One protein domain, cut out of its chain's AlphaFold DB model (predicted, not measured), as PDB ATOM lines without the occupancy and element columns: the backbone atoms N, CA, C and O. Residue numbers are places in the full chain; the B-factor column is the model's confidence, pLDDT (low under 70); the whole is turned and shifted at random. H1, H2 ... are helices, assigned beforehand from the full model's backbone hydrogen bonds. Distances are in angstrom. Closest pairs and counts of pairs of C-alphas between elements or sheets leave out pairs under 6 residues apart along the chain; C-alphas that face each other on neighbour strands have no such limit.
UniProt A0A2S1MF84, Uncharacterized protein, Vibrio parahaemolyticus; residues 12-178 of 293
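AT A GLANCE: This is residues 12 to 178 of the 293 residues of an uncharacterized protein of Vibrio parahaemolyticus (UniProt A0A2S1MF84). H1, H2 and H3 lie side by side in an up-and-down bundle, each running against the one before; H3 runs on past it to a second end, where H4 and H5 pack on it crosswise. 167 residues are printed, with these five named helices in chain order and no named strand: all helix. The whole is loose, radius of gyration of the C-alphas 19.2 A, spanning 61 by 32 by 22 A.

IN THESE COORDINATES: H1, residues 12 to 38, begins at C-alpha 12 (190.832, 156.951, 193.573) and measures 39.3 A. H2 is residues 45 to 61, H3 77 to 110 with 50.2 A, and H4 122 to 135. H5, residues 162 to 176, ends at C-alpha 176 (160.615, 117.164, 195.686).

HOW THE PARTS SIT: H1 and H2 form a hairpin at 18 degrees, closest C-alphas Lys 29 and Leu 49, 6.7 A. H3 touches H5 with residues 97 to 106 alone, closest C-alphas Ala 101 and Val 169, 4.6 A. In H3, 27 of 30 O i to N i+4 pairs are within hydrogen-bond range; in the other helices, every pair.

THE WHOLE: The farthest C-alphas, Glu 12 and Asn 114, are 62.9 A apart. The printed part has no cut. The links after H2, H3 and H4 are long. Residues 63 to 75 and 139 to 144 are among those under pLDDT 70.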
ATOM      1  N   GLU A  12     192.047 156.168 193.326       84.56
ATOM      2  CA  GLU A  12     190.832 156.951 193.573       84.56
ATOM      3  C   GLU A  12     189.584 156.114 193.260       84.56
ATOM      4  O   GLU A  12     188.703 156.006 194.110       84.56
ATOM      5  N   ASP A  13     189.575 155.407 192.126       85.25
ATOM      6  CA  ASP A  13     188.502 154.473 191.748       85.25
ATOM      7  C   ASP A  13     188.343 153.328 192.767       85.25
ATOM      8  O   ASP A  13     187.231 152.941 193.116       85.25
ATOM      9  N   LEU A  14     189.454 152.774 193.275       85.50
ATOM     10  CA  LEU A  14     189.411 151.746 194.325       85.50
ATOM     11  C   LEU A  14     188.832 152.289 195.635       85.50
ATOM     12  O   LEU A  14     188.143 151.561 196.345       85.50
ATOM     13  N   GLN A  15     189.101 153.555 195.958       88.88
ATOM     14  CA  GLN A  15     188.535 154.194 197.139       88.88
ATOM     15  C   GLN A  15     187.027 154.440 196.974       88.88
ATOM     16  O   GLN A  15     186.272 154.206 197.914       88.88
ATOM     17  N   GLU A  16     186.574 154.850 195.787       89.44
ATOM     18  CA  GLU A  16     185.146 154.977 195.459       89.44
ATOM     19  C   GLU A  16     184.412 153.629 195.549       89.44
ATOM     20  O   GLU A  16     183.330 153.532 196.137       89.44
ATOM     21  N   LEU A  17     185.027 152.559 195.037       90.69
ATOM     22  CA  LEU A  17     184.491 151.201 195.151       90.69
ATOM     23  C   LEU A  17     184.428 150.712 196.594       90.69
ATOM     24  O   LEU A  17     183.492 149.999 196.942       90.69
ATOM     25  N   GLU A  18     185.391 151.087 197.433       93.44
ATOM     26  CA  GLU A  18     185.368 150.733 198.852       93.44
ATOM     27  C   GLU A  18     184.209 151.420 199.583       93.44
ATOM     28  O   GLU A  18     183.507 150.764 200.349       93.44
ATOM     29  N   TYR A  19     183.934 152.700 199.302       93.00
ATOM     30  CA  TYR A  19     182.733 153.361 199.831       93.00
ATOM     31  C   TYR A  19     181.456 152.662 199.359       93.00
ATOM     32  O   TYR A  19     180.608 152.315 200.177       93.00
ATOM     33  N   THR A  20     181.373 152.355 198.062       92.19
ATOM     34  CA  THR A  20     180.241 151.615 197.483       92.19
ATOM     35  C   THR A  20     180.049 150.256 198.163       92.19
ATOM     36  O   THR A  20     178.931 149.860 198.480       92.19
ATOM     37  N   ARG A  21     181.142 149.531 198.423       94.00
ATOM     38  CA  ARG A  21     181.128 148.236 199.109       94.00
ATOM     39  C   ARG A  21     180.592 148.356 200.533       94.00
ATOM     40  O   ARG A  21     179.766 147.539 200.931       94.00
ATOM     41  N   LEU A  22     181.050 149.351 201.291       94.88
ATOM     42  CA  LEU A  22     180.591 149.593 202.660       94.88
ATOM     43  C   LEU A  22     179.107 149.972 202.706       94.88
ATOM     44  O   LEU A  22     178.386 149.467 203.566       94.88
ATOM     45  N   ASP A  23     178.640 150.789 201.762       93.31
ATOM     46  CA  ASP A  23     177.222 151.137 201.642       93.31
ATOM     47  C   ASP A  23     176.372 149.897 201.331       93.31
ATOM     48  O   ASP A  23     175.394 149.632 202.028       93.31
ATOM     49  N   LEU A  24     176.798 149.060 200.376       93.38
ATOM     50  CA  LEU A  24     176.127 147.793 200.063       93.38
ATOM     51  C   LEU A  24     176.081 146.827 201.259       93.38
ATOM     52  O   LEU A  24     175.083 146.135 201.455       93.38
ATOM     53  N   LEU A  25     177.150 146.760 202.061       94.75
ATOM     54  CA  LEU A  25     177.188 145.932 203.270       94.75
ATOM     55  C   LEU A  25     176.238 146.447 204.352       94.75
ATOM     56  O   LEU A  25     175.588 145.643 205.021       94.75
ATOM     57  N   ASN A  26     176.151 147.767 204.522       94.06
ATOM     58  CA  ASN A  26     175.217 148.380 205.459       94.06
ATOM     59  C   ASN A  26     173.767 148.148 205.023       94.06
ATOM     60  O   ASN A  26     172.972 147.683 205.838       94.06
ATOM     61  N   ASP A  27     173.448 148.359 203.744       93.00
ATOM     62  CA  ASP A  27     172.124 148.070 203.180       93.00
ATOM     63  C   ASP A  27     171.745 146.594 203.371       93.00
ATOM     64  O   ASP A  27     170.639 146.279 203.814       93.00
ATOM     65  N   PHE A  28     172.673 145.675 203.081       94.50
ATOM     66  CA  PHE A  28     172.462 144.242 203.282       94.50
ATOM     67  C   PHE A  28     172.194 143.908 204.749       94.50
ATOM     68  O   PHE A  28     171.264 143.163 205.048       94.50
ATOM     69  N   LYS A  29     172.986 144.469 205.668       95.12
ATOM     70  CA  LYS A  29     172.820 144.266 207.110       95.12
ATOM     71  C   LYS A  29     171.457 144.762 207.593       95.12
ATOM     72  O   LYS A  29     170.783 144.039 208.321       95.12
ATOM     73  N   GLU A  30     171.065 145.976 207.210       94.38
ATOM     74  CA  GLU A  30     169.784 146.569 207.605       94.38
ATOM     75  C   GLU A  30     168.604 145.756 207.055       94.38
ATOM     76  O   GLU A  30     167.704 145.394 207.813       94.38
ATOM     77  N   GLN A  31     168.631 145.397 205.767       94.31
ATOM     78  CA  GLN A  31     167.552 144.620 205.152       94.31
ATOM     79  C   GLN A  31     167.474 143.193 205.711       94.31
ATOM     80  O   GLN A  31     166.376 142.678 205.908       94.31
ATOM     81  N   LEU A  32     168.615 142.546 205.987       95.19
ATOM     82  CA  LEU A  32     168.640 141.210 206.584       95.19
ATOM     83  C   LEU A  32     168.052 141.218 207.996       95.19
ATOM     84  O   LEU A  32     167.290 140.316 208.331       95.19
ATOM     85  N   ALA A  33     168.366 142.240 208.797       95.00
ATOM     86  CA  ALA A  33     167.790 142.394 210.127       95.00
ATOM     87  C   ALA A  33     166.263 142.549 210.056       95.00
ATOM     88  O   ALA A  33     165.551 141.801 210.716       95.00
ATOM     89  N   VAL A  34     165.758 143.428 209.182       94.69
ATOM     90  CA  VAL A  34     164.308 143.601 208.977       94.69
ATOM     91  C   VAL A  34     163.644 142.304 208.519       94.69
ATOM     92  O   VAL A  34     162.606 141.929 209.059       94.69
ATOM     93  N   PHE A  35     164.248 141.593 207.564       95.25
ATOM     94  CA  PHE A  35     163.747 140.300 207.097       95.25
ATOM     95  C   PHE A  35     163.663 139.274 208.235       95.25
ATOM     96  O   PHE A  35     162.636 138.614 208.394       95.25
ATOM     97  N   CYS A  36     164.717 139.155 209.046       95.44
ATOM     98  CA  CYS A  36     164.742 138.239 210.182       95.44
ATOM     99  C   CYS A  36     163.709 138.604 211.253       95.44
ATOM    100  O   CYS A  36     163.016 137.712 211.741       95.44
ATOM    101  N   ASP A  37     163.579 139.889 211.577       94.69
ATOM    102  CA  ASP A  37     162.666 140.375 212.611       94.69
ATOM    103  C   ASP A  37     161.198 140.167 212.210       94.69
ATOM    104  O   ASP A  37     160.406 139.653 212.997       94.69
ATOM    105  N   TYR A  38     160.831 140.510 210.969       94.12
ATOM    106  CA  TYR A  38     159.451 140.388 210.479       94.12
ATOM    107  C   TYR A  38     159.007 138.936 210.310       94.12
ATOM    108  O   TYR A  38     157.842 138.609 210.540       94.12
ATOM    109  N   LEU A  39     159.926 138.061 209.903       94.56
ATOM    110  CA  LEU A  39     159.621 136.662 209.619       94.56
ATOM    111  C   LEU A  39     160.018 135.711 210.753       94.56
ATOM    112  O   LEU A  39     159.939 134.500 210.571       94.56
ATOM    113  N   ASN A  40     160.431 136.231 211.913       93.50
ATOM    114  CA  ASN A  40     160.869 135.443 213.069       93.50
ATOM    115  C   ASN A  40     161.929 134.376 212.707       93.50
ATOM    116  O   ASN A  40     161.857 133.218 213.124       93.50
ATOM    117  N   VAL A  41     162.901 134.757 211.874       93.25
ATOM    118  CA  VAL A  41     163.952 133.855 211.384       93.25
ATOM    119  C   VAL A  41     165.152 133.899 212.325       93.25
ATOM    120  O   VAL A  41     165.837 134.917 212.421       93.25
ATOM    121  N   ASP A  42     165.469 132.759 212.934       90.06
ATOM    122  CA  ASP A  42     166.710 132.567 213.688       90.06
ATOM    123  C   ASP A  42     167.872 132.238 212.730       90.06
ATOM    124  O   ASP A  42     168.101 131.086 212.351       90.06
ATOM    125  N   LEU A  43     168.563 133.285 212.266       92.44
ATOM    126  CA  LEU A  43     169.728 133.210 211.381       92.44
ATOM    127  C   LEU A  43     170.934 133.877 212.051       92.44
ATOM    128  O   LEU A  43     170.819 134.967 212.610       92.44
ATOM    129  N   ASP A  44     172.124 133.290 211.894       92.62
ATOM    130  CA  ASP A  44     173.383 133.951 212.254       92.62
ATOM    131  C   ASP A  44     173.705 135.090 211.263       92.62
ATOM    132  O   ASP A  44     174.439 134.935 210.281       92.62
ATOM    133  N   GLN A  45     173.117 136.260 211.526       93.75
ATOM    134  CA  GLN A  45     173.293 137.468 210.717       93.75
ATOM    135  C   GLN A  45     174.754 137.944 210.701       93.75
ATOM    136  O   GLN A  45     175.211 138.504 209.704       93.75
ATOM    137  N   HIS A  46     175.512 137.698 211.780       93.25
ATOM    138  CA  HIS A  46     176.919 138.083 211.862       93.25
ATOM    139  C   HIS A  46     177.770 137.243 210.907       93.25
ATOM    140  O   HIS A  46     178.558 137.795 210.138       93.25
ATOM    141  N   ALA A  47     177.591 135.920 210.905       93.00
ATOM    142  CA  ALA A  47     178.297 135.036 209.983       93.00
ATOM    143  C   ALA A  47     177.948 135.327 208.514       93.00
ATOM    144  O   ALA A  47     178.840 135.321 207.655       93.00
ATOM    145  N   ALA A  48     176.676 135.625 208.219       93.56
ATOM    146  CA  ALA A  48     176.237 136.013 206.879       93.56
ATOM    147  C   ALA A  48     176.925 137.304 206.405       93.56
ATOM    148  O   ALA A  48     177.497 137.337 205.311       93.56
ATOM    149  N   LEU A  49     176.940 138.341 207.252       95.19
ATOM    150  CA  LEU A  49     177.591 139.614 206.946       95.19
ATOM    151  C   LEU A  49     179.107 139.456 206.783       95.19
ATOM    152  O   LEU A  49     179.670 139.962 205.819       95.19
ATOM    153  N   GLN A  50     179.763 138.714 207.677       94.31
ATOM    154  CA  GLN A  50     181.208 138.478 207.615       94.31
ATOM    155  C   GLN A  50     181.617 137.722 206.340       94.31
ATOM    156  O   GLN A  50     182.653 138.014 205.734       94.31
ATOM    157  N   SER A  51     180.796 136.764 205.909       93.38
ATOM    158  CA  SER A  51     181.027 136.023 204.667       93.38
ATOM    159  C   SER A  51     180.922 136.938 203.443       93.38
ATOM    160  O   SER A  51     181.772 136.873 202.553       93.38
ATOM    161  N   LEU A  52     179.922 137.825 203.414       95.06
ATOM    162  CA  LEU A  52     179.745 138.802 202.338       95.06
ATOM    163  C   LEU A  52     180.858 139.862 202.326       95.06
ATOM    164  O   LEU A  52     181.391 140.183 201.264       95.06
ATOM    165  N   ASP A  53     181.250 140.367 203.495       95.62
ATOM    166  CA  ASP A  53     182.366 141.303 203.660       95.62
ATOM    167  C   ASP A  53     183.661 140.713 203.083       95.62
ATOM    168  O   ASP A  53     184.306 141.316 202.225       95.62
ATOM    169  N   THR A  54     183.965 139.460 203.433       93.94
ATOM    170  CA  THR A  54     185.135 138.739 202.911       93.94
ATOM    171  C   THR A  54     185.079 138.581 201.386       93.94
ATOM    172  O   THR A  54     186.069 138.831 200.694       93.94
ATOM    173  N   ALA A  55     183.928 138.180 200.838       92.25
ATOM    174  CA  ALA A  55     183.768 137.942 199.403       92.25
ATOM    175  C   ALA A  55     183.872 139.239 198.575       92.25
ATOM    176  O   ALA A  55     184.518 139.276 197.517       92.25
ATOM    177  N   THR A  56     183.289 140.326 199.081       92.69
ATOM    178  CA  THR A  56     183.322 141.635 198.424       92.69
ATOM    179  C   THR A  56     184.703 142.286 198.526       92.69
ATOM    180  O   THR A  56     185.194 142.824 197.535       92.69
ATOM    181  N   ALA A  57     185.391 142.162 199.665       91.94
ATOM    182  CA  ALA A  57     186.777 142.607 199.814       91.94
ATOM    183  C   ALA A  57     187.718 141.852 198.858       91.94
ATOM    184  O   ALA A  57     188.559 142.459 198.191       91.94
ATOM    185  N   TYR A  58     187.529 140.534 198.714       89.62
ATOM    186  CA  TYR A  58     188.291 139.737 197.752       89.62
ATOM    187  C   TYR A  58     188.101 140.243 196.315       89.62
ATOM    188  O   TYR A  58     189.074 140.351 195.564       89.62
ATOM    189  N   THR A  59     186.873 140.633 195.955       87.75
ATOM    190  CA  THR A  59     186.537 141.184 194.631       87.75
ATOM    191  C   THR A  59     187.349 142.440 194.302       87.75
ATOM    192  O   THR A  59     187.826 142.567 193.177       87.75
ATOM    193  N   LEU A  60     187.566 143.327 195.281       85.31
ATOM    194  CA  LEU A  60     188.379 144.542 195.113       85.31
ATOM    195  C   LEU A  60     189.893 144.289 195.162       85.31
ATOM    196  O   LEU A  60     190.670 145.069 194.616       85.31
ATOM    197  N   SER A  61     190.328 143.205 195.807       82.19
ATOM    198  CA  SER A  61     191.751 142.844 195.911       82.19
ATOM    199  C   SER A  61     192.301 142.092 194.688       82.19
ATOM    200  O   SER A  61     193.517 142.005 194.506       82.19
ATOM    201  N   SER A  62     191.429 141.533 193.845       73.50
ATOM    202  CA  SER A  62     191.821 140.703 192.702       73.50
ATOM    203  C   SER A  62     192.400 141.547 191.559       73.50
ATOM    204  O   SER A  62     191.667 142.202 190.834       73.50
ATOM    205  N   SER A  63     193.708 141.461 191.306       55.97
ATOM    206  CA  SER A  63     194.447 142.255 190.301       55.97
ATOM    207  C   SER A  63     194.109 141.981 188.823       55.97
ATOM    208  O   SER A  63     194.748 142.534 187.927       55.97
ATOM    209  N   HIS A  64     193.144 141.108 188.530       58.72
ATOM    210  CA  HIS A  64     192.810 140.674 187.174       58.72
ATOM    211  C   HIS A  64     191.370 141.031 186.815       58.72
ATOM    212  O   HIS A  64     190.446 140.239 186.990       58.72
ATOM    213  N   TYR A  65     191.190 142.227 186.258       63.91
ATOM    214  CA  TYR A  65     189.896 142.690 185.768       63.91
ATOM    215  C   TYR A  65     189.783 142.404 184.274       63.91
ATOM    216  O   TYR A  65     190.446 143.036 183.448       63.91
ATOM    217  N   VAL A  66     188.960 141.418 183.920       57.28
ATOM    218  CA  VAL A  66     188.627 141.128 182.524       57.28
ATOM    219  C   VAL A  66     187.333 141.872 182.206       57.28
ATOM    220  O   VAL A  66     186.278 141.448 182.679       57.28
ATOM    221  N   PRO A  67     187.364 142.973 181.429       55.19
ATOM    222  CA  PRO A  67     186.139 143.661 181.055       55.19
ATOM    223  C   PRO A  67     185.260 142.700 180.253       55.19
ATOM    224  O   PRO A  67     185.617 142.267 179.154       55.19
ATOM    225  N   SER A  68     184.102 142.345 180.807       51.56
ATOM    226  CA  SER A  68     183.083 141.588 180.090       51.56
ATOM    227  C   SER A  68     182.574 142.439 178.925       51.56
ATOM    228  O   SER A  68     181.970 143.489 179.141       51.56
ATOM    229  N   ARG A  69     182.820 142.009 177.681       52.56
ATOM    230  CA  ARG A  69     182.187 142.618 176.503       52.56
ATOM    231  C   ARG A  69     180.709 142.242 176.493       52.56
ATOM    232  O   ARG A  69     180.383 141.063 176.376       52.56
ATOM    233  N   LYS A  70     179.821 143.232 176.569       48.03
ATOM    234  CA  LYS A  70     178.397 143.074 176.246       48.03
ATOM    235  C   LYS A  70     178.167 143.799 174.912       48.03
ATOM    236  O   LYS A  70     177.923 145.000 174.889       48.03
ATOM    237  N   GLY A  71     178.355 143.093 173.794       57.53
ATOM    238  CA  GLY A  71     178.359 143.699 172.450       57.53
ATOM    239  C   GLY A  71     179.588 144.588 172.186       57.53
ATOM    240  O   GLY A  71     180.690 144.256 172.625       57.53
ATOM    241  N   ASP A  72     179.394 145.716 171.490       52.59
ATOM    242  CA  ASP A  72     180.451 146.679 171.116       52.59
ATOM    243  C   ASP A  72     180.830 147.676 172.234       52.59
ATOM    244  O   ASP A  72     181.744 148.487 172.071       52.59
ATOM    245  N   VAL A  73     180.165 147.625 173.394       53.72
ATOM    246  CA  VAL A  73     180.414 148.556 174.506       53.72
ATOM    247  C   VAL A  73     181.484 147.993 175.444       53.72
ATOM    248  O   VAL A  73     181.313 146.947 176.075       53.72
ATOM    249  N   LYS A  74     182.611 148.705 175.557       64.38
ATOM    250  CA  LYS A  74     183.683 148.396 176.510       64.38
ATOM    251  C   LYS A  74     183.307 148.956 177.889       64.38
ATOM    252  O   LYS A  74     183.350 150.164 178.088       64.38
ATOM    253  N   ILE A  75     182.935 148.082 178.823       67.31
ATOM    254  CA  ILE A  75     182.668 148.454 180.223       67.31
ATOM    255  C   ILE A  75     184.002 148.827 180.890       67.31
ATOM    256  O   ILE A  75     185.003 148.135 180.679       67.31
ATOM    257  N   SER A  76     184.038 149.924 181.653       77.38
ATOM    258  CA  SER A  76     185.228 150.313 182.421       77.38
ATOM    259  C   SER A  76     185.504 149.302 183.542       77.38
ATOM    260  O   SER A  76     184.589 148.633 184.027       77.38
ATOM    261  N   ALA A  77     186.759 149.186 183.980       77.31
ATOM    262  CA  ALA A  77     187.113 148.310 185.100       77.31
ATOM    263  C   ALA A  77     186.359 148.679 186.396       77.31
ATOM    264  O   ALA A  77     185.880 147.785 187.092       77.31
ATOM    265  N   LEU A  78     186.158 149.979 186.649       82.81
ATOM    266  CA  LEU A  78     185.336 150.498 187.748       82.81
ATOM    267  C   LEU A  78     183.893 149.976 187.671       82.81
ATOM    268  O   LEU A  78     183.397 149.357 188.610       82.81
ATOM    269  N   SER A  79     183.223 150.166 186.529       83.00
ATOM    270  CA  SER A  79     181.837 149.720 186.353       83.00
ATOM    271  C   SER A  79     181.704 148.198 186.418       83.00
ATOM    272  O   SER A  79     180.718 147.694 186.948       83.00
ATOM    273  N   TYR A  80     182.691 147.456 185.910       84.44
ATOM    274  CA  TYR A  80     182.723 145.998 186.019       84.44
ATOM    275  C   TYR A  80     182.789 145.537 187.480       84.44
ATOM    276  O   TYR A  80     182.030 144.656 187.880       84.44
ATOM    277  N   LEU A  81     183.671 146.143 188.278       86.38
ATOM    278  CA  LEU A  81     183.813 145.808 189.691       86.38
ATOM    279  C   LEU A  81     182.566 146.152 190.489       86.38
ATOM    280  O   LEU A  81     182.108 145.327 191.272       86.38
ATOM    281  N   ASN A  82     181.980 147.319 190.234       89.12
ATOM    282  CA  ASN A  82     180.733 147.710 190.873       89.12
ATOM    283  C   ASN A  82     179.611 146.693 190.588       89.12
ATOM    284  O   ASN A  82     178.955 146.203 191.505       89.12
ATOM    285  N   LEU A  83     179.450 146.277 189.324       88.62
ATOM    286  CA  LEU A  83     178.492 145.224 188.967       88.62
ATOM    287  C   LEU A  83     178.779 143.909 189.701       88.62
ATOM    288  O   LEU A  83     177.846 143.257 190.158       88.62
ATOM    289  N   LYS A  84     180.053 143.528 189.851       89.56
ATOM    290  CA  LYS A  84     180.437 142.312 190.579       89.56
ATOM    291  C   LYS A  84     180.109 142.382 192.066       89.56
ATOM    292  O   LYS A  84     179.651 141.379 192.610       89.56
ATOM    293  N   LEU A  85     180.299 143.536 192.704       91.44
ATOM    294  CA  LEU A  85     179.888 143.750 194.092       91.44
ATOM    295  C   LEU A  85     178.371 143.571 194.243       91.44
ATOM    296  O   LEU A  85     177.929 142.776 195.070       91.44
ATOM    297  N   ILE A  86     177.586 144.232 193.387       91.19
ATOM    298  CA  ILE A  86     176.118 144.133 193.392       91.19
ATOM    299  C   ILE A  86     175.658 142.686 193.147       91.19
ATOM    300  O   ILE A  86     174.779 142.181 193.846       91.19
ATOM    301  N   GLU A  87     176.258 141.989 192.176       91.00
ATOM    302  CA  GLU A  87     175.964 140.579 191.887       91.00
ATOM    303  C   GLU A  87     176.247 139.670 193.089       91.00
ATOM    304  O   GLU A  87     175.458 138.765 193.364       91.00
ATOM    305  N   GLN A  88     177.340 139.902 193.824       91.81
ATOM    306  CA  GLN A  88     177.639 139.121 195.026       91.81
ATOM    307  C   GLN A  88     176.617 139.356 196.133       91.81
ATOM    308  O   GLN A  88     176.123 138.388 196.707       91.81
ATOM    309  N   VAL A  89     176.255 140.611 196.396       93.31
ATOM    310  CA  VAL A  89     175.238 140.966 197.396       93.31
ATOM    311  C   VAL A  89     173.901 140.288 197.062       93.31
ATOM    312  O   VAL A  89     173.333 139.590 197.907       93.31
ATOM    313  N   LYS A  90     173.459 140.381 195.800       92.81
ATOM    314  CA  LYS A  90     172.264 139.692 195.274       92.81
ATOM    315  C   LYS A  90     172.324 138.181 195.458       92.81
ATOM    316  O   LYS A  90     171.369 137.565 195.933       92.81
ATOM    317  N   SER A  91     173.446 137.577 195.071       92.38
ATOM    318  CA  SER A  91     173.643 136.132 195.161       92.38
ATOM    319  C   SER A  91     173.624 135.648 196.610       92.38
ATOM    320  O   SER A  91     173.056 134.591 196.879       92.38
ATOM    321  N   THR A  92     174.217 136.397 197.541       94.12
ATOM    322  CA  THR A  92     174.205 136.050 198.966       94.12
ATOM    323  C   THR A  92     172.795 136.145 199.540       94.12
ATOM    324  O   THR A  92     172.340 135.193 200.170       94.12
ATOM    325  N   ALA A  93     172.065 137.229 199.259       94.00
ATOM    326  CA  ALA A  93     170.669 137.385 199.671       94.00
ATOM    327  C   ALA A  93     169.779 136.234 199.158       94.00
ATOM    328  O   ALA A  93     169.088 135.576 199.937       94.00
ATOM    329  N   SER A  94     169.860 135.923 197.859       94.00
ATOM    330  CA  SER A  94     169.122 134.804 197.257       94.00
ATOM    331  C   SER A  94     169.535 133.448 197.847       94.00
ATOM    332  O   SER A  94     168.685 132.591 198.092       94.00
ATOM    333  N   GLY A  95     170.825 133.252 198.139       95.00
ATOM    334  CA  GLY A  95     171.346 132.037 198.767       95.00
ATOM    335  C   GLY A  95     170.804 131.792 200.179       95.00
ATOM    336  O   GLY A  95     170.470 130.650 200.514       95.00
ATOM    337  N   ILE A  96     170.662 132.851 200.982       95.69
ATOM    338  CA  ILE A  96     170.052 132.786 202.321       95.69
ATOM    339  C   ILE A  96     168.590 132.353 202.206       95.69
ATOM    340  O   ILE A  96     168.192 131.355 202.807       95.69
ATOM    341  N   VAL A  97     167.815 133.045 201.370       96.25
ATOM    342  CA  VAL A  97     166.376 132.784 201.194       96.25
ATOM    343  C   VAL A  97     166.140 131.382 200.645       96.25
ATOM    344  O   VAL A  97     165.291 130.657 201.150       96.25
ATOM    345  N   LYS A  98     166.944 130.940 199.673       96.69
ATOM    346  CA  LYS A  98     166.872 129.579 199.125       96.69
ATOM    347  C   LYS A  98     167.169 128.507 200.175       96.69
ATOM    348  O   LYS A  98     166.509 127.466 200.191       96.69
ATOM    349  N   THR A  99     168.160 128.739 201.036       96.62
ATOM    350  CA  THR A  99     168.484 127.821 202.138       96.62
ATOM    351  C   THR A  99     167.315 127.717 203.113       96.62
ATOM    352  O   THR A  99     166.883 126.607 203.420       96.62
ATOM    353  N   LEU A 100     166.754 128.855 203.532       97.56
ATOM    354  CA  LEU A 100     165.594 128.897 204.423       97.56
ATOM    355  C   LEU A 100     164.368 128.221 203.790       97.56
ATOM    356  O   LEU A 100     163.755 127.356 204.408       97.56
ATOM    357  N   ALA A 101     164.065 128.536 202.530       97.94
ATOM    358  CA  ALA A 101     162.976 127.916 201.783       97.94
ATOM    359  C   ALA A 101     163.116 126.389 201.709       97.94
ATOM    360  O   ALA A 101     162.140 125.654 201.861       97.94
ATOM    361  N   THR A 102     164.349 125.906 201.529       97.81
ATOM    362  CA  THR A 102     164.650 124.472 201.533       97.81
ATOM    363  C   THR A 102     164.335 123.846 202.885       97.81
ATOM    364  O   THR A 102     163.670 122.819 202.931       97.81
ATOM    365  N   GLN A 103     164.747 124.477 203.987       97.38
ATOM    366  CA  GLN A 103     164.456 123.987 205.336       97.38
ATOM    367  C   GLN A 103     162.950 123.952 205.631       97.38
ATOM    368  O   GLN A 103     162.461 122.965 206.187       97.38
ATOM    369  N   ILE A 104     162.215 124.993 205.227       97.31
ATOM    370  CA  ILE A 104     160.757 125.073 205.379       97.31
ATOM    371  C   ILE A 104     160.081 123.948 204.591       97.31
ATOM    372  O   ILE A 104     159.317 123.173 205.167       97.31
ATOM    373  N   ALA A 105     160.386 123.803 203.299       96.06
ATOM    374  CA  ALA A 105     159.783 122.769 202.462       96.06
ATOM    375  C   ALA A 105     160.139 121.355 202.953       96.06
ATOM    376  O   ALA A 105     159.263 120.498 203.061       96.06
ATOM    377  N   ASP A 106     161.402 121.113 203.312       95.31
ATOM    378  CA  ASP A 106     161.880 119.819 203.814       95.31
ATOM    379  C   ASP A 106     161.266 119.471 205.191       95.31
ATOM    380  O   ASP A 106     161.181 118.296 205.556       95.31
ATOM    381  N   SER A 107     160.762 120.460 205.945       95.06
ATOM    382  CA  SER A 107     160.043 120.219 207.205       95.06
ATOM    383  C   SER A 107     158.745 119.420 207.023       95.06
ATOM    384  O   SER A 107     158.330 118.725 207.955       95.06
ATOM    385  N   SER A 108     158.160 119.434 205.818       90.69
ATOM    386  CA  SER A 108     156.974 118.645 205.457       90.69
ATOM    387  C   SER A 108     157.153 117.145 205.689       90.69
ATOM    388  O   SER A 108     156.208 116.474 206.095       90.69
ATOM    389  N   GLN A 109     158.371 116.617 205.527       88.94
ATOM    390  CA  GLN A 109     158.670 115.194 205.724       88.94
ATOM    391  C   GLN A 109     158.420 114.717 207.162       88.94
ATOM    392  O   GLN A 109     158.291 113.520 207.410       88.94
ATOM    393  N   LYS A 110     158.388 115.644 208.126       90.19
ATOM    394  CA  LYS A 110     158.137 115.345 209.542       90.19
ATOM    395  C   LYS A 110     156.643 115.261 209.862       90.19
ATOM    396  O   LYS A 110     156.291 114.932 210.993       90.19
ATOM    397  N   LEU A 111     155.778 115.604 208.910       82.31
ATOM    398  CA  LEU A 111     154.339 115.687 209.111       82.31
ATOM    399  C   LEU A 111     153.642 114.384 208.690       82.31
ATOM    400  O   LEU A 111     154.070 113.726 207.740       82.31
ATOM    401  N   PRO A 112     152.544 114.003 209.367       75.12
ATOM    402  CA  PRO A 112     151.664 112.945 208.887       75.12
ATOM    403  C   PRO A 112     151.108 113.259 207.491       75.12
ATOM    404  O   PRO A 112     150.788 114.405 207.188       75.12
ATOM    405  N   CYS A 113     150.895 112.237 206.658       64.56
ATOM    406  CA  CYS A 113     150.386 112.411 205.287       64.56
ATOM    407  C   CYS A 113     149.001 113.085 205.190       64.56
ATOM    408  O   CYS A 113     148.595 113.498 204.106       64.56
ATOM    409  N   ASN A 114     148.247 113.136 206.290       63.62
ATOM    410  CA  ASN A 114     146.927 113.759 206.390       63.62
ATOM    411  C   ASN A 114     146.944 115.103 207.144       63.62
ATOM    412  O   ASN A 114     145.879 115.617 207.485       63.62
ATOM    413  N   ASP A 115     148.126 115.650 207.435       73.75
ATOM    414  CA  ASP A 115     148.268 116.927 208.129       73.75
ATOM    415  C   ASP A 115     147.692 118.086 207.303       73.75
ATOM    416  O   ASP A 115     147.928 118.194 206.103       73.75
ATOM    417  N   ILE A 116     146.961 118.983 207.967       74.12
ATOM    418  CA  ILE A 116     146.328 120.169 207.376       74.12
ATOM    419  C   ILE A 116     147.303 121.163 206.729       74.12
ATOM    420  O   ILE A 116     146.903 121.908 205.837       74.12
ATOM    421  N   ALA A 117     148.581 121.155 207.111       80.06
ATOM    422  CA  ALA A 117     149.600 121.956 206.431       80.06
ATOM    423  C   ALA A 117     149.954 121.427 205.030       80.06
ATOM    424  O   ALA A 117     150.481 122.180 204.222       80.06
ATOM    425  N   LEU A 118     149.673 120.152 204.740       77.00
ATOM    426  CA  LEU A 118     149.989 119.491 203.466       77.00
ATOM    427  C   LEU A 118     148.784 119.416 202.523       77.00
ATOM    428  O   LEU A 118     148.734 118.573 201.628       77.00
ATOM    429  N   LYS A 119     147.792 120.262 202.773       71.31
ATOM    430  CA  LYS A 119     146.470 120.220 202.164       71.31
ATOM    431  C   LYS A 119     146.222 121.526 201.405       71.31
ATOM    432  O   LYS A 119     146.400 122.593 201.993       71.31
ATOM    433  N   GLY A 120     145.796 121.440 200.146       68.38
ATOM    434  CA  GLY A 120     145.557 122.579 199.248       68.38
ATOM    435  C   GLY A 120     146.480 122.553 198.027       68.38
ATOM    436  O   GLY A 120     147.194 121.573 197.801       68.38
ATOM    437  N   SER A 121     146.475 123.633 197.248       69.94
ATOM    438  CA  SER A 121     147.456 123.878 196.192       69.94
ATOM    439  C   SER A 121     148.868 123.955 196.766       69.94
ATOM    440  O   SER A 121     149.083 124.029 197.983       69.94
ATOM    441  N   VAL A 122     149.860 123.958 195.876       76.00
ATOM    442  CA  VAL A 122     151.240 124.127 196.320       76.00
ATOM    443  C   VAL A 122     151.470 125.492 196.968       76.00
ATOM    444  O   VAL A 122     152.186 125.543 197.965       76.00
ATOM    445  N   ASP A 123     150.839 126.559 196.477       80.56
ATOM    446  CA  ASP A 123     150.941 127.894 197.076       80.56
ATOM    447  C   ASP A 123     150.415 127.885 198.522       80.56
ATOM    448  O   ASP A 123     151.131 128.221 199.468       80.56
ATOM    449  N   SER A 124     149.213 127.340 198.732       78.19
ATOM    450  CA  SER A 124     148.619 127.192 200.065       78.19
ATOM    451  C   SER A 124     149.477 126.332 200.995       78.19
ATOM    452  O   SER A 124     149.699 126.690 202.157       78.19
ATOM    453  N   ILE A 125     150.026 125.222 200.495       82.75
ATOM    454  CA  ILE A 125     150.963 124.388 201.257       82.75
ATOM    455  C   ILE A 125     152.234 125.177 201.599       82.75
ATOM    456  O   ILE A 125     152.698 125.113 202.737       82.75
ATOM    457  N   ALA A 126     152.791 125.943 200.661       90.56
ATOM    458  CA  ALA A 126     153.980 126.758 200.887       90.56
ATOM    459  C   ALA A 126     153.737 127.810 201.977       90.56
ATOM    460  O   ALA A 126     154.556 127.934 202.894       90.56
ATOM    461  N   ILE A 127     152.588 128.491 201.952       88.44
ATOM    462  CA  ILE A 127     152.174 129.443 202.990       88.44
ATOM    463  C   ILE A 127     152.046 128.737 204.343       88.44
ATOM    464  O   ILE A 127     152.658 129.171 205.322       88.44
ATOM    465  N   LYS A 128     151.311 127.619 204.417       89.00
ATOM    466  CA  LYS A 128     151.084 126.879 205.672       89.00
ATOM    467  C   LYS A 128     152.378 126.325 206.263       89.00
ATOM    468  O   LYS A 128     152.587 126.417 207.474       89.00
ATOM    469  N   LEU A 129     153.255 125.758 205.433       92.44
ATOM    470  CA  LEU A 129     154.568 125.275 205.862       92.44
ATOM    471  C   LEU A 129     155.428 126.426 206.382       92.44
ATOM    472  O   LEU A 129     156.023 126.293 207.450       92.44
ATOM    473  N   THR A 130     155.447 127.562 205.679       94.31
ATOM    474  CA  THR A 130     156.184 128.765 206.091       94.31
ATOM    475  C   THR A 130     155.681 129.275 207.435       94.31
ATOM    476  O   THR A 130     156.461 129.451 208.369       94.31
ATOM    477  N   GLN A 131     154.367 129.415 207.584       91.06
ATOM    478  CA  GLN A 131     153.743 129.875 208.818       91.06
ATOM    479  C   GLN A 131     153.975 128.943 209.999       91.06
ATOM    480  O   GLN A 131     154.258 129.384 211.114       91.06
ATOM    481  N   ARG A 132     153.873 127.637 209.761       91.25
ATOM    482  CA  ARG A 132     154.154 126.638 210.783       91.25
ATOM    483  C   ARG A 132     155.615 126.666 211.204       91.25
ATOM    484  O   ARG A 132     155.891 126.562 212.395       91.25
ATOM    485  N   TYR A 133     156.532 126.765 210.246       94.38
ATOM    486  CA  TYR A 133     157.965 126.722 210.514       94.38
ATOM    487  C   TYR A 133     158.442 127.973 211.257       94.38
ATOM    488  O   TYR A 133     159.157 127.851 212.248       94.38
ATOM    489  N   LEU A 134     158.022 129.155 210.805       93.50
ATOM    490  CA  LEU A 134     158.503 130.438 211.320       93.50
ATOM    491  C   LEU A 134     157.742 130.923 212.559       93.50
ATOM    492  O   LEU A 134     158.342 131.463 213.484       93.50
ATOM    493  N   PHE A 135     156.429 130.696 212.614       90.38
ATOM    494  CA  PHE A 135     155.568 131.230 213.679       90.38
ATOM    495  C   PHE A 135     154.948 130.139 214.563       90.38
ATOM    496  O   PHE A 135     154.254 130.436 215.532       90.38
ATOM    497  N   GLY A 136     155.186 128.857 214.267       87.56
ATOM    498  CA  GLY A 136     154.677 127.746 215.074       87.56
ATOM    499  C   GLY A 136     153.180 127.463 214.901       87.56
ATOM    500  O   GLY A 136     152.608 126.713 215.698       87.56
ATOM    501  N   TYR A 137     152.531 128.027 213.877       81.62
ATOM    502  CA  TYR A 137     151.096 127.850 213.652       81.62
ATOM    503  C   TYR A 137     150.728 126.395 213.306       81.62
ATOM    504  O   TYR A 137     151.272 125.767 212.393       81.62
ATOM    505  N   LYS A 138     149.780 125.837 214.070       75.50
ATOM    506  CA  LYS A 138     149.250 124.471 213.880       75.50
ATOM    507  C   LYS A 138     147.819 124.447 213.349       75.50
ATOM    508  O   LYS A 138     147.461 123.490 212.669       75.50
ATOM    509  N   SER A 139     147.032 125.468 213.688       69.50
ATOM    510  CA  SER A 139     145.675 125.692 213.189       69.50
ATOM    511  C   SER A 139     145.732 126.694 212.044       69.50
ATOM    512  O   SER A 139     146.430 127.697 212.177       69.50
ATOM    513  N   PHE A 140     145.006 126.423 210.958       68.06
ATOM    514  CA  PHE A 140     145.003 127.269 209.761       68.06
ATOM    515  C   PHE A 140     143.633 127.882 209.444       68.06
ATOM    516  O   PHE A 140     143.405 128.321 208.328       68.06
ATOM    517  N   TYR A 141     142.709 127.889 210.407       57.53
ATOM    518  CA  TYR A 141     141.338 128.373 210.198       57.53
ATOM    519  C   TYR A 141     141.182 129.890 210.418       57.53
ATOM    520  O   TYR A 141     140.264 130.472 209.863       57.53
ATOM    521  N   ASP A 142     142.113 130.526 211.149       53.56
ATOM    522  CA  ASP A 142     142.094 131.956 211.518       53.56
ATOM    523  C   ASP A 142     143.523 132.553 211.531       53.56
ATOM    524  O   ASP A 142     143.978 133.081 212.547       53.56
ATOM    525  N   VAL A 143     144.314 132.381 210.463       58.44
ATOM    526  CA  VAL A 143     145.739 132.779 210.499       58.44
ATOM    527  C   VAL A 143     145.942 134.211 210.029       58.44
ATOM    528  O   VAL A 143     145.437 134.615 208.982       58.44
ATOM    529  N   GLU A 144     146.761 134.948 210.775       63.81
ATOM    530  CA  GLU A 144     147.352 136.201 210.317       63.81
ATOM    531  C   GLU A 144     148.208 135.950 209.065       63.81
ATOM    532  O   GLU A 144     148.991 134.996 208.992       63.81
ATOM    533  N   SER A 145     148.054 136.810 208.057       75.69
ATOM    534  CA  SER A 145     148.897 136.792 206.862       75.69
ATOM    535  C   SER A 145     150.372 136.857 207.249       75.69
ATOM    536  O   SER A 145     150.730 137.538 208.212       75.69
ATOM    537  N   ILE A 146     151.238 136.189 206.480       83.69
ATOM    538  CA  ILE A 146     152.686 136.362 206.640       83.69
ATOM    539  C   ILE A 146     152.995 137.865 206.514       83.69
ATOM    540  O   ILE A 146     152.538 138.475 205.544       83.69
ATOM    541  N   PRO A 147     153.703 138.475 207.484       87.62
ATOM    542  CA  PRO A 147     153.999 139.901 207.447       87.62
ATOM    543  C   PRO A 147     154.755 140.285 206.174       87.62
ATOM    544  O   PRO A 147     155.746 139.644 205.824       87.62
ATOM    545  N   GLU A 148     154.310 141.352 205.512       91.19
ATOM    546  CA  GLU A 148     155.035 141.939 204.386       91.19
ATOM    547  C   GLU A 148     156.330 142.579 204.895       91.19
ATOM    548  O   GLU A 148     156.307 143.399 205.819       91.19
ATOM    549  N   VAL A 149     157.462 142.189 204.311       90.75
ATOM    550  CA  VAL A 149     158.786 142.677 204.692       90.75
ATOM    551  C   VAL A 149     159.045 144.010 203.980       90.75
ATOM    552  O   VAL A 149     159.152 144.041 202.751       90.75
ATOM    553  N   PRO A 150     159.210 145.128 204.713       88.31
ATOM    554  CA  PRO A 150     159.477 146.417 204.092       88.31
ATOM    555  C   PRO A 150     160.792 146.410 203.305       88.31
ATOM    556  O   PRO A 150     161.829 145.954 203.792       88.31
ATOM    557  N   THR A 151     160.774 146.983 202.101       82.50
ATOM    558  CA  THR A 151     162.001 147.254 201.337       82.50
ATOM    559  C   THR A 151     162.542 148.619 201.744       82.50
ATOM    560  O   THR A 151     161.906 149.639 201.482       82.50
ATOM    561  N   LEU A 152     163.704 148.660 202.402       73.56
ATOM    562  CA  LEU A 152     164.181 149.896 203.024       73.56
ATOM    563  C   LEU A 152     164.690 150.934 202.015       73.56
ATOM    564  O   LEU A 152     164.375 152.115 202.161       73.56
ATOM    565  N   ARG A 153     165.515 150.534 201.031       66.88
ATOM    566  CA  ARG A 153     166.199 151.482 200.116       66.88
ATOM    567  C   ARG A 153     166.579 150.914 198.749       66.88
ATOM    568  O   ARG A 153     166.551 151.650 197.766       66.88
ATOM    569  N   ASN A 154     166.960 149.636 198.682       63.34
ATOM    570  CA  ASN A 154     167.690 149.086 197.543       63.34
ATOM    571  C   ASN A 154     166.910 147.952 196.851       63.34
ATOM    572  O   ASN A 154     166.706 146.885 197.432       63.34
ATOM    573  N   ASN A 155     166.515 148.153 195.586       62.03
ATOM    574  CA  ASN A 155     165.843 147.120 194.773       62.03
ATOM    575  C   ASN A 155     166.731 145.887 194.532       62.03
ATOM    576  O   ASN A 155     166.245 144.832 194.119       62.03
ATOM    577  N   ASP A 156     168.032 146.010 194.789       66.88
ATOM    578  CA  ASP A 156     169.008 144.946 194.614       66.88
ATOM    579  C   ASP A 156     168.908 143.836 195.671       66.88
ATOM    580  O   ASP A 156     169.472 142.763 195.473       66.88
ATOM    581  N   LEU A 157     168.150 144.040 196.752       82.69
ATOM    582  CA  LEU A 157     167.923 143.051 197.813       82.69
ATOM    583  C   LEU A 157     166.510 142.460 197.792       82.69
ATOM    584  O   LEU A 157     166.058 141.914 198.795       82.69
ATOM    585  N   SER A 158     165.833 142.503 196.642       81.88
ATOM    586  CA  SER A 158     164.467 141.988 196.460       81.88
ATOM    587  C   SER A 158     164.279 140.514 196.835       81.88
ATOM    588  O   SER A 158     163.151 140.075 197.029       81.88
ATOM    589  N   ALA A 159     165.365 139.748 196.968       89.25
ATOM    590  CA  ALA A 159     165.303 138.387 197.481       89.25
ATOM    591  C   ALA A 159     164.907 138.322 198.968       89.25
ATOM    592  O   ALA A 159     164.244 137.369 199.363       89.25
ATOM    593  N   LEU A 160     165.281 139.316 199.785       93.31
ATOM    594  CA  LEU A 160     164.958 139.396 201.217       93.31
ATOM    595  C   LEU A 160     163.538 139.952 201.434       93.31
ATOM    596  O   LEU A 160     163.359 140.980 202.087       93.31
ATOM    597  N   CYS A 161     162.537 139.271 200.873       92.50
ATOM    598  CA  CYS A 161     161.117 139.538 201.112       92.50
ATOM    599  C   CYS A 161     160.314 138.237 201.261       92.50
ATOM    600  O   CYS A 161     160.758 137.157 200.858       92.50
ATOM    601  N   GLU A 162     159.121 138.348 201.841       93.25
ATOM    602  CA  GLU A 162     158.201 137.236 202.082       93.25
ATOM    603  C   GLU A 162     157.735 136.572 200.784       93.25
ATOM    604  O   GLU A 162     157.764 135.346 200.688       93.25
ATOM    605  N   ARG A 163     157.398 137.353 199.749       92.12
ATOM    606  CA  ARG A 163     156.966 136.811 198.456       92.12
ATOM    607  C   ARG A 163     158.040 135.940 197.815       92.12
ATOM    608  O   ARG A 163     157.748 134.838 197.365       92.12
ATOM    609  N   HIS A 164     159.294 136.397 197.800       93.94
ATOM    610  CA  HIS A 164     160.374 135.608 197.207       93.94
ATOM    611  C   HIS A 164     160.661 134.336 198.015       93.94
ATOM    612  O   HIS A 164     160.950 133.292 197.431       93.94
ATOM    613  N   LEU A 165     160.545 134.397 199.348       96.44
ATOM    614  CA  LEU A 165     160.630 133.212 200.199       96.44
ATOM    615  C   LEU A 165     159.534 132.197 199.847       96.44
ATOM    616  O   LEU A 165     159.860 131.032 199.617       96.44
ATOM    617  N   LEU A 166     158.275 132.635 199.760       94.62
ATOM    618  CA  LEU A 166     157.133 131.783 199.414       94.62
ATOM    619  C   LEU A 166     157.305 131.121 198.046       94.62
ATOM    620  O   LEU A 166     157.234 129.897 197.965       94.62
ATOM    621  N   GLU A 167     157.664 131.896 197.018       94.38
ATOM    622  CA  GLU A 167     157.969 131.373 195.677       94.38
ATOM    623  C   GLU A 167     159.035 130.262 195.737       94.38
ATOM    624  O   GLU A 167     158.905 129.216 195.102       94.38
ATOM    625  N   ARG A 168     160.112 130.449 196.518       97.12
ATOM    626  CA  ARG A 168     161.167 129.426 196.650       97.12
ATOM    627  C   ARG A 168     160.701 128.190 197.427       97.12
ATOM    628  O   ARG A 168     161.170 127.088 197.129       97.12
ATOM    629  N   VAL A 169     159.841 128.354 198.436       97.19
ATOM    630  CA  VAL A 169     159.266 127.232 199.198       97.19
ATOM    631  C   VAL A 169     158.374 126.399 198.284       97.19
ATOM    632  O   VAL A 169     158.534 125.177 198.237       97.19
ATOM    633  N   GLU A 170     157.497 127.054 197.525       91.75
ATOM    634  CA  GLU A 170     156.606 126.434 196.546       91.75
ATOM    635  C   GLU A 170     157.398 125.649 195.490       91.75
ATOM    636  O   GLU A 170     157.180 124.449 195.312       91.75
ATOM    637  N   GLU A 171     158.394 126.280 194.854       92.81
ATOM    638  CA  GLU A 171     159.264 125.636 193.860       92.81
ATOM    639  C   GLU A 171     159.934 124.372 194.420       92.81
ATOM    640  O   GLU A 171     159.956 123.314 193.779       92.81
ATOM    641  N   ARG A 172     160.493 124.465 195.635       95.06
ATOM    642  CA  ARG A 172     161.173 123.340 196.285       95.06
ATOM    643  C   ARG A 172     160.196 122.221 196.625       95.06
ATOM    644  O   ARG A 172     160.522 121.054 196.387       95.06
ATOM    645  N   TYR A 173     159.037 122.559 197.185       89.19
ATOM    646  CA  TYR A 173     158.027 121.578 197.555       89.19
ATOM    647  C   TYR A 173     157.481 120.864 196.319       89.19
ATOM    648  O   TYR A 173     157.486 119.631 196.294       89.19
ATOM    649  N   THR A 174     157.123 121.607 195.265       82.69
ATOM    650  CA  THR A 174     156.700 121.052 193.969       82.69
ATOM    651  C   THR A 174     157.710 120.045 193.441       82.69
ATOM    652  O   THR A 174     157.364 118.910 193.115       82.69
ATOM    653  N   ALA A 175     158.984 120.437 193.389       83.56
ATOM    654  CA  ALA A 175     160.021 119.622 192.771       83.56
ATOM    655  C   ALA A 175     160.317 118.314 193.528       83.56
ATOM    656  O   ALA A 175     160.758 117.343 192.913       83.56
ATOM    657  N   GLN A 176     160.147 118.282 194.853       84.44
ATOM    658  CA  GLN A 176     160.615 117.164 195.686       84.44
ATOM    659  C   GLN A 176     159.493 116.337 196.308       84.44
ATOM    660  O   GLN A 176     159.601 115.109 196.364       84.44
ATOM    661  N   TYR A 177     158.432 116.997 196.770       80.75
ATOM    662  CA  TYR A 177     157.440 116.410 197.673       80.75
ATOM    663  C   TYR A 177     156.044 116.392 197.095       80.75
ATOM    664  O   TYR A 177     155.288 115.470 197.396       80.75
ATOM    665  N   HIS A 178     155.706 117.366 196.251       71.44
ATOM    666  CA  HIS A 178     154.402 117.377 195.627       71.44
ATOM    667  C   HIS A 178     154.245 116.127 194.759       71.44
ATOM    668  O   HIS A 178     155.053 115.798 193.880       71.44
TER     669      HIS A 178